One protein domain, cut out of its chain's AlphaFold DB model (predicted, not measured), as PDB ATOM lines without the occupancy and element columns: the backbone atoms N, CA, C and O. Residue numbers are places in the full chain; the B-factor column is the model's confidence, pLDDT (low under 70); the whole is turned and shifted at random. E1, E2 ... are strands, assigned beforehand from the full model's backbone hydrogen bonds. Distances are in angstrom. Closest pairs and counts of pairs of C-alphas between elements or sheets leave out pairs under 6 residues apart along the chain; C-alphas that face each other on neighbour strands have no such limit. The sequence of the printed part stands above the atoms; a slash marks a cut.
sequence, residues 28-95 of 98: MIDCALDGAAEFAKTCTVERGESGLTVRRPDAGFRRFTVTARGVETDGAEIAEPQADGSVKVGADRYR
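This is residues 28 to 95 of the 98 residues of an uncharacterized protein of Sphingomonadaceae bacterium (UniProt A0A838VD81). One antiparallel sheet of seven strands, strongly twisted, curls like part of a barrel and folds back on itself: E5, E4, E3 and E2 face the small leaf E7 and E6, with E1 as the hinge. The edge strands E5 and E6 come round toward each other without pairing. The printed part has 68 residues, no named helix and strands E1 to E7 in chain order; the sheet's order is E5 E4 E3 E2 E1 E7 E6, class all strand. It is compact, with a radius of gyration of the C-alphas of 11.1 A, and spans 28 by 24 by 20 A.

Find C-alpha 28 at (160.291, 114.946, 116.364), where E1, residues 28 to 32, begins its 13.0 A. E2, residues 40 to 48, is the longest at 23.2 A; E3, 51 to 55, covers 13.3 A, E4, 61 to 67, 19.6 A, and E5, 70 to 73, 10.3 A. E6, 87 to 89, covers 6.6 A, and E7, 92 to 94, covers 6.8 A to C-alpha 94 at (151.858, 114.352, 123.620).

Look first at the meander E1 to E5, each strand the antiparallel neighbour of the one before: N 46 and O 53 of hairpin E2 and E3 are 2.9 A apart, within hydrogen-bond range. Pairing is staggered: E2 pairs with E1 over residues 40 to 44 and with E3 over 44 to 48. E1 and E7 are antiparallel at 145 degrees, with N 32 and O 93 at 2.9 A. The closest C-alphas of E5 and E6, Val 71 and Val 87, are 7.7 A apart.

The C-alphas farthest apart, Ala 37 and Glu 49, are 31.9 A apart. The printed part has no cut. The long link, residues 74 to 86, pairs its residues 80 to 81 with residues 87 to 88 of E6. No printed residue is under 70 in pLDDT.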
ATOM      1  N   MET A  28     161.267 113.886 116.116       95.81
ATOM      2  CA  MET A  28     160.291 114.946 116.364       95.81
ATOM      3  C   MET A  28     158.877 114.369 116.458       95.81
ATOM      4  O   MET A  28     158.445 113.637 115.562       95.81
ATOM      5  N   ILE A  29     158.135 114.774 117.488       97.19
ATOM      6  CA  ILE A  29     156.742 114.389 117.713       97.19
ATOM      7  C   ILE A  29     155.833 115.604 117.848       97.19
ATOM      8  O   ILE A  29     156.262 116.709 118.189       97.19
ATOM      9  N   ASP A  30     154.554 115.354 117.611       98.12
ATOM     10  CA  ASP A  30     153.491 116.316 117.825       98.12
ATOM     11  C   ASP A  30     153.190 116.458 119.321       98.12
ATOM     12  O   ASP A  30     152.912 115.476 120.022       98.12
ATOM     13  N   CYS A  31     153.202 117.695 119.806       97.94
ATOM     14  CA  CYS A  31     152.795 118.040 121.161       97.94
ATOM     15  C   CYS A  31     151.999 119.350 121.186       97.94
ATOM     16  O   CYS A  31     152.204 120.229 120.352       97.94
ATOM     17  N   ALA A  32     151.084 119.469 122.143       98.19
ATOM     18  CA  ALA A  32     150.372 120.700 122.455       98.19
ATOM     19  C   ALA A  32     150.744 121.086 123.890       98.19
ATOM     20  O   ALA A  32     150.405 120.360 124.824       98.19
ATOM     21  N   LEU A  33     151.509 122.164 124.049       97.19
ATOM     22  CA  LEU A  33     152.117 122.561 125.322       97.19
ATOM     23  C   LEU A  33     151.354 123.714 125.967       97.19
ATOM     24  O   LEU A  33     150.736 124.510 125.260       97.19
ATOM     25  N   ASP A  34     151.398 123.789 127.294       95.69
ATOM     26  CA  ASP A  34     150.840 124.882 128.096       95.69
ATOM     27  C   ASP A  34     149.358 125.166 127.776       95.69
ATOM     28  O   ASP A  34     148.896 126.308 127.756       95.69
ATOM     29  N   GLY A  35     148.590 124.105 127.494       96.25
ATOM     30  CA  GLY A  35     147.168 124.199 127.165       96.25
ATOM     31  C   GLY A  35     146.863 124.622 125.724       96.25
ATOM     32  O   GLY A  35     145.712 124.940 125.425       96.25
ATOM     33  N   ALA A  36     147.850 124.613 124.819       97.50
ATOM     34  CA  ALA A  36     147.624 124.878 123.401       97.50
ATOM     35  C   ALA A  36     146.520 123.972 122.821       97.50
ATOM     36  O   ALA A  36     146.439 122.779 123.130       97.50
ATOM     37  N   ALA A  37     145.668 124.541 121.962       96.38
ATOM     38  CA  ALA A  37     144.583 123.807 121.311       96.38
ATOM     39  C   ALA A  37     145.113 122.834 120.247       96.38
ATOM     40  O   ALA A  37     144.720 121.664 120.225       96.38
ATOM     41  N   GLU A  38     146.048 123.313 119.429       97.69
ATOM     42  CA  GLU A  38     146.618 122.583 118.301       97.69
ATOM     43  C   GLU A  38     147.930 121.892 118.668       97.69
ATOM     44  O   GLU A  38     148.710 122.373 119.493       97.69
ATOM     45  N   PHE A  39     148.187 120.765 118.006       98.25
ATOM     46  CA  PHE A  39     149.471 120.087 118.082       98.25
ATOM     47  C   PHE A  39     150.487 120.745 117.145       98.25
ATOM     48  O   PHE A  39     150.184 121.047 115.992       98.25
ATOM     49  N   ALA A  40     151.720 120.892 117.623       97.88
ATOM     50  CA  ALA A  40     152.865 121.300 116.826       97.88
ATOM     51  C   ALA A  40     153.962 120.235 116.895       97.88
ATOM     52  O   ALA A  40     154.270 119.704 117.967       97.88
ATOM     53  N   LYS A  41     154.605 119.962 115.757       96.88
ATOM     54  CA  LYS A  41     155.740 119.039 115.667       96.88
ATOM     55  C   LYS A  41     157.020 119.702 116.181       96.88
ATOM     56  O   LYS A  41     157.913 120.012 115.399       96.88
ATOM     57  N   THR A  42     157.075 119.993 117.481       96.12
ATOM     58  CA  THR A  42     158.166 120.762 118.108       96.12
ATOM     59  C   THR A  42     158.838 120.063 119.286       96.12
ATOM     60  O   THR A  42     159.908 120.499 119.707       96.12
ATOM     61  N   CYS A  43     158.232 119.010 119.833       96.88
ATOM     62  CA  CYS A  43     158.863 118.202 120.867       96.88
ATOM     63  C   CYS A  43     159.769 117.146 120.231       96.88
ATOM     64  O   CYS A  43     159.502 116.683 119.121       96.88
ATOM     65  N   THR A  44     160.811 116.723 120.945       96.44
ATOM     66  CA  THR A  44     161.658 115.597 120.522       96.44
ATOM     67  C   THR A  44     161.564 114.453 121.514       96.44
ATOM     68  O   THR A  44     161.422 114.688 122.711       96.44
ATOM     69  N   VAL A  45     161.625 113.213 121.037       95.75
ATOM     70  CA  VAL A  45     161.530 112.017 121.877       95.75
ATOM     71  C   VAL A  45     162.736 111.109 121.696       95.75
ATOM     72  O   VAL A  45     163.091 110.715 120.588       95.75
ATOM     73  N   GLU A  46     163.343 110.735 122.815       94.44
ATOM     74  CA  GLU A  46     164.425 109.757 122.897       94.44
ATOM     75  C   GLU A  46     163.872 108.452 123.483       94.44
ATOM     76  O   GLU A  46     163.219 108.464 124.529       94.44
ATOM     77  N   ARG A  47     164.139 107.319 122.821       92.25
ATOM     78  CA  ARG A  47     163.886 105.981 123.377       92.25
ATOM     79  C   ARG A  47     165.095 105.556 124.209       92.25
ATOM     80  O   ARG A  47     166.212 105.556 123.703       92.25
ATOM     81  N   GLY A  48     164.863 105.187 125.463       89.06
ATOM     82  CA  GLY A  48     165.849 104.582 126.355       89.06
ATOM     83  C   GLY A  48     165.386 103.213 126.845       89.06
ATOM     84  O   GLY A  48     164.265 102.789 126.573       89.06
ATOM     85  N   GLU A  49     166.239 102.522 127.601       86.38
ATOM     86  CA  GLU A  49     165.943 101.172 128.108       86.38
ATOM     87  C   GLU A  49     164.693 101.123 129.000       86.38
ATOM     88  O   GLU A  49     163.941 100.154 128.968       86.38
ATOM     89  N   SER A  50     164.451 102.178 129.781       83.06
ATOM     90  CA  SER A  50     163.361 102.241 130.761       83.06
ATOM     91  C   SER A  50     162.119 103.001 130.280       83.06
ATOM     92  O   SER A  50     161.179 103.184 131.058       83.06
ATOM     93  N   GLY A  51     162.107 103.491 129.035       92.00
ATOM     94  CA  GLY A  51     160.986 104.264 128.502       92.00
ATOM     95  C   GLY A  51     161.382 105.373 127.529       92.00
ATOM     96  O   GLY A  51     162.412 105.318 126.860       92.00
ATOM     97  N   LEU A  52     160.532 106.390 127.441       94.62
ATOM     98  CA  LEU A  52     160.659 107.528 126.539       94.62
ATOM     99  C   LEU A  52     161.016 108.786 127.326       94.62
ATOM    100  O   LEU A  52     160.435 109.050 128.373       94.62
ATOM    101  N   THR A  53     161.918 109.607 126.800       95.12
ATOM    102  CA  THR A  53     162.152 110.968 127.298       95.12
ATOM    103  C   THR A  53     161.715 111.959 126.234       95.12
ATOM    104  O   THR A  53     162.304 111.996 125.158       95.12
ATOM    105  N   VAL A  54     160.694 112.761 126.528       95.62
ATOM    106  CA  VAL A  54     160.229 113.837 125.650       95.62
ATOM    107  C   VAL A  54     160.826 115.156 126.116       95.62
ATOM    108  O   VAL A  54     160.664 115.536 127.273       95.62
ATOM    109  N   ARG A  55     161.501 115.867 125.218       95.38
ATOM    110  CA  ARG A  55     162.031 117.211 125.440       95.38
ATOM    111  C   ARG A  55     161.109 118.244 124.808       95.38
ATOM    112  O   ARG A  55     160.707 118.107 123.650       95.38
ATOM    113  N   ARG A  56     160.801 119.278 125.582       94.62
ATOM    114  CA  ARG A  56     160.074 120.468 125.147       94.62
ATOM    115  C   ARG A  56     161.056 121.502 124.571       94.62
ATOM    116  O   ARG A  56     162.233 121.496 124.941       94.62
ATOM    117  N   PRO A  57     160.597 122.413 123.695       93.75
ATOM    118  CA  PRO A  57     161.431 123.492 123.161       93.75
ATOM    119  C   PRO A  57     161.866 124.511 124.227       93.75
ATOM    120  O   PRO A  57     162.854 125.212 124.034       93.75
ATOM    121  N   ASP A  58     161.171 124.576 125.363       88.00
ATOM    122  CA  ASP A  58     161.437 125.504 126.470       88.00
ATOM    123  C   ASP A  58     162.450 124.972 127.505       88.00
ATOM    124  O   ASP A  58     162.504 125.443 128.638       88.00
ATOM    125  N   ALA A  59     163.255 123.980 127.115       81.88
ATOM    126  CA  ALA A  59     164.216 123.253 127.949       81.88
ATOM    127  C   ALA A  59     163.616 122.323 129.027       81.88
ATOM    128  O   ALA A  59     164.375 121.630 129.710       81.88
ATOM    129  N   GLY A  60     162.287 122.221 129.142       89.94
ATOM    130  CA  GLY A  60     161.631 121.199 129.959       89.94
ATOM    131  C   GLY A  60     161.745 119.789 129.362       89.94
ATOM    132  O   GLY A  60     161.933 119.609 128.157       89.94
ATOM    133  N   PHE A  61     161.601 118.757 130.195       92.69
ATOM    134  CA  PHE A  61     161.449 117.378 129.725       92.69
ATOM    135  C   PHE A  61     160.449 116.600 130.581       92.69
ATOM    136  O   PHE A  61     160.184 116.951 131.729       92.69
ATOM    137  N   ARG A  62     159.921 115.520 130.009       93.44
ATOM    138  CA  ARG A  62     159.031 114.564 130.668       93.44
ATOM    139  C   ARG A  62     159.511 113.147 130.367       93.44
ATOM    140  O   ARG A  62     159.858 112.875 129.215       93.44
ATOM    141  N   ARG A  63     159.527 112.243 131.352       94.75
ATOM    142  CA  ARG A  63     159.767 110.819 131.077       94.75
ATOM    143  C   ARG A  63     158.473 110.035 131.160       94.75
ATOM    144  O   ARG A  63     157.642 110.268 132.033       94.75
ATOM    145  N   PHE A  64     158.337 109.108 130.225       94.88
ATOM    146  CA  PHE A  64     157.206 108.214 130.113       94.88
ATOM    147  C   PHE A  64     157.683 106.772 130.150       94.88
ATOM    148  O   PHE A  64     158.642 106.419 129.463       94.88
ATOM    149  N   THR A  65     156.965 105.919 130.864       92.44
ATOM    150  CA  THR A  65     157.131 104.469 130.777       92.44
ATOM    151  C   THR A  65     155.859 103.887 130.182       92.44
ATOM    152  O   THR A  65     154.767 104.064 130.716       92.44
ATOM    153  N   VAL A  66     155.991 103.219 129.037       87.31
ATOM    154  CA  VAL A  66     154.869 102.529 128.393       87.31
ATOM    155  C   VAL A  66     154.830 101.106 128.936       87.31
ATOM    156  O   VAL A  66     155.776 100.342 128.755       87.31
ATOM    157  N   THR A  67     153.745 100.754 129.619       86.62
ATOM    158  CA  THR A  67     153.521  99.431 130.209       86.62
ATOM    159  C   THR A  67     152.299  98.767 129.575       86.62
ATOM    160  O   THR A  67     151.523  99.391 128.854       86.62
ATOM    161  N   ALA A  68     152.065  97.490 129.890       84.00
ATOM    162  CA  ALA A  68     150.841  96.800 129.476       84.00
ATOM    163  C   ALA A  68     149.556  97.425 130.062       84.00
ATOM    164  O   ALA A  68     148.463  97.144 129.575       84.00
ATOM    165  N   ARG A  69     149.672  98.239 131.119       82.56
ATOM    166  CA  ARG A  69     148.539  98.876 131.809       82.56
ATOM    167  C   ARG A  69     148.278 100.307 131.341       82.56
ATOM    168  O   ARG A  69     147.245 100.863 131.697       82.56
ATOM    169  N   GLY A  70     149.180 100.889 130.556       83.69
ATOM    170  CA  GLY A  70     149.048 102.249 130.054       83.69
ATOM    171  C   GLY A  70     150.379 102.985 130.004       83.69
ATOM    172  O   GLY A  70     151.445 102.380 129.911       83.69
ATOM    173  N   VAL A  71     150.298 104.310 130.047       89.94
ATOM    174  CA  VAL A  71     151.461 105.195 130.056       89.94
ATOM    175  C   VAL A  71     151.596 105.789 131.450       89.94
ATOM    176  O   VAL A  71     150.636 106.337 131.982       89.94
ATOM    177  N   GLU A  72     152.785 105.677 132.024       90.19
ATOM    178  CA  GLU A  72     153.150 106.222 133.332       90.19
ATOM    179  C   GLU A  72     154.152 107.369 133.159       90.19
ATOM    180  O   GLU A  72     154.861 107.432 132.153       90.19
ATOM    181  N   THR A  73     154.213 108.272 134.134       93.19
ATOM    182  CA  THR A  73     155.115 109.435 134.181       93.19
ATOM    183  C   THR A  73     156.030 109.354 135.398       93.19
ATOM    184  O   THR A  73     155.658 108.799 136.428       93.19
ATOM    185  N   ASP A  74     157.228 109.931 135.304       83.06
ATOM    186  CA  ASP A  74     158.194 109.986 136.415       83.06
ATOM    187  C   ASP A  74     157.952 111.143 137.407       83.06
ATOM    188  O   ASP A  74     158.706 111.309 138.367       83.06
ATOM    189  N   GLY A  75     156.912 111.949 137.177       79.62
ATOM    190  CA  GLY A  75     156.565 113.134 137.963       79.62
ATOM    191  C   GLY A  75     155.276 112.998 138.780       79.62
ATOM    192  O   GLY A  75     154.628 111.958 138.806       79.62
ATOM    193  N   ALA A  76     154.886 114.090 139.446       82.25
ATOM    194  CA  ALA A  76     153.680 114.142 140.280       82.25
ATOM    195  C   ALA A  76     152.365 114.161 139.476       82.25
ATOM    196  O   ALA A  76     151.307 113.821 140.001       82.25
ATOM    197  N   GLU A  77     152.420 114.591 138.217       88.75
ATOM    198  CA  GLU A  77     151.259 114.632 137.331       88.75
ATOM    199  C   GLU A  77     151.049 113.275 136.661       88.75
ATOM    200  O   GLU A  77     151.995 112.679 136.147       88.75
ATOM    201  N   ILE A  78     149.799 112.820 136.629       88.88
ATOM    202  CA  ILE A  78     149.408 111.530 136.057       88.88
ATOM    203  C   ILE A  78     149.317 111.647 134.530       88.88
ATOM    204  O   ILE A  78     148.798 112.634 134.005       88.88
ATOM    205  N   ALA A  79     149.789 110.622 133.819       93.75
ATOM    206  CA  ALA A  79     149.512 110.459 132.398       93.75
ATOM    207  C   ALA A  79     148.082 109.955 132.163       93.75
ATOM    208  O   ALA A  79     147.694 108.875 132.602       93.75
ATOM    209  N   GLU A  80     147.309 110.742 131.424       94.38
ATOM    210  CA  GLU A  80     145.922 110.469 131.075       94.38
ATOM    211  C   GLU A  80     145.815 110.183 129.566       94.38
ATOM    212  O   GLU A  80     145.890 111.118 128.755       94.38
ATOM    213  N   PRO A  81     145.616 108.920 129.145       93.50
ATOM    214  CA  PRO A  81     145.335 108.595 127.751       93.50
ATOM    215  C   PRO A  81     144.070 109.306 127.264       93.50
ATOM    216  O   PRO A  81     143.052 109.330 127.955       93.50
ATOM    217  N   GLN A  82     144.127 109.872 126.065       95.12
ATOM    218  CA  GLN A  82     143.020 110.586 125.439       95.12
ATOM    219  C   GLN A  82     142.416 109.764 124.295       95.12
ATOM    220  O   GLN A  82     143.070 108.907 123.696       95.12
ATOM    221  N   ALA A  83     141.163 110.061 123.946       94.81
ATOM    222  CA  ALA A  83     140.450 109.367 122.869       94.81
ATOM    223  C   ALA A  83     141.099 109.554 121.483       94.81
ATOM    224  O   ALA A  83     140.937 108.709 120.607       94.81
ATOM    225  N   ASP A  84     141.858 110.635 121.283       93.69
ATOM    226  CA  ASP A  84     142.581 110.934 120.040       93.69
ATOM    227  C   ASP A  84     143.955 110.236 119.937       93.69
ATOM    228  O   ASP A  84     144.731 110.503 119.008       93.69
ATOM    229  N   GLY A  85     144.263 109.362 120.902       93.06
ATOM    230  CA  GLY A  85     145.520 108.628 121.009       93.06
ATOM    231  C   GLY A  85     146.682 109.436 121.587       93.06
ATOM    232  O   GLY A  85     147.797 108.919 121.628       93.06
ATOM    233  N   SER A  86     146.460 110.684 122.012       96.44
ATOM    234  CA  SER A  86     147.463 111.450 122.754       96.44
ATOM    235  C   SER A  86     147.485 111.066 124.236       96.44
ATOM    236  O   SER A  86     146.564 110.440 124.762       96.44
ATOM    237  N   VAL A  87     148.557 111.448 124.924       96.50
ATOM    238  CA  VAL A  87     148.680 111.345 126.380       96.50
ATOM    239  C   VAL A  87     148.706 112.754 126.948       96.50
ATOM    240  O   VAL A  87     149.588 113.539 126.594       96.50
ATOM    241  N   LYS A  88     147.745 113.080 127.816       96.88
ATOM    242  CA  LYS A  88     147.709 114.351 128.544       96.88
ATOM    243  C   LYS A  88     148.475 114.210 129.856       96.88
ATOM    244  O   LYS A  88     148.311 113.214 130.551       96.88
ATOM    245  N   VAL A  89     149.288 115.201 130.200       96.06
ATOM    246  CA  VAL A  89     149.938 115.314 131.511       96.06
ATOM    247  C   VAL A  89     149.867 116.779 131.927       96.06
ATOM    248  O   VAL A  89     150.477 117.629 131.274       96.06
ATOM    249  N   GLY A  90     149.099 117.088 132.971       94.69
ATOM    250  CA  GLY A  90     148.787 118.477 133.310       94.69
ATOM    251  C   GLY A  90     148.047 119.175 132.162       94.69
ATOM    252  O   GLY A  90     147.034 118.671 131.672       94.69
ATOM    253  N   ALA A  91     148.566 120.322 131.721       95.62
ATOM    254  CA  ALA A  91     148.045 121.071 130.572       95.62
ATOM    255  C   ALA A  91     148.629 120.620 129.217       95.62
ATOM    256  O   ALA A  91     148.157 121.060 128.166       95.62
ATOM    257  N   ASP A  92     149.634 119.745 129.228       97.12
ATOM    258  CA  ASP A  92     150.345 119.322 128.026       97.12
ATOM    259  C   ASP A  92     149.725 118.056 127.426       97.12
ATOM    260  O   ASP A  92     149.255 117.175 128.149       97.12
ATOM    261  N   ARG A  93     149.782 117.915 126.099       97.94
ATOM    262  CA  ARG A  93     149.399 116.698 125.366       97.94
ATOM    263  C   ARG A  93     150.508 116.258 124.423       97.94
ATOM    264  O   ARG A  93     151.086 117.075 123.711       97.94
ATOM    265  N   TYR A  94     150.755 114.952 124.370       97.62
ATOM    266  CA  TYR A  94     151.858 114.352 123.620       97.62
ATOM    267  C   TYR A  94     151.361 113.213 122.726       97.62
ATOM    268  O   TYR A  94     150.678 112.305 123.203       97.62
ATOM    269  N   ARG A  95     151.734 113.212 121.439       97.00
ATOM    270  CA  ARG A  95     151.587 112.035 120.566       97.00
ATOM    271  C   ARG A  95     152.853 111.196 120.654       97.00
ATOM    272  O   ARG A  95     153.802 111.393 119.899       97.00
TER     273      ARG A  95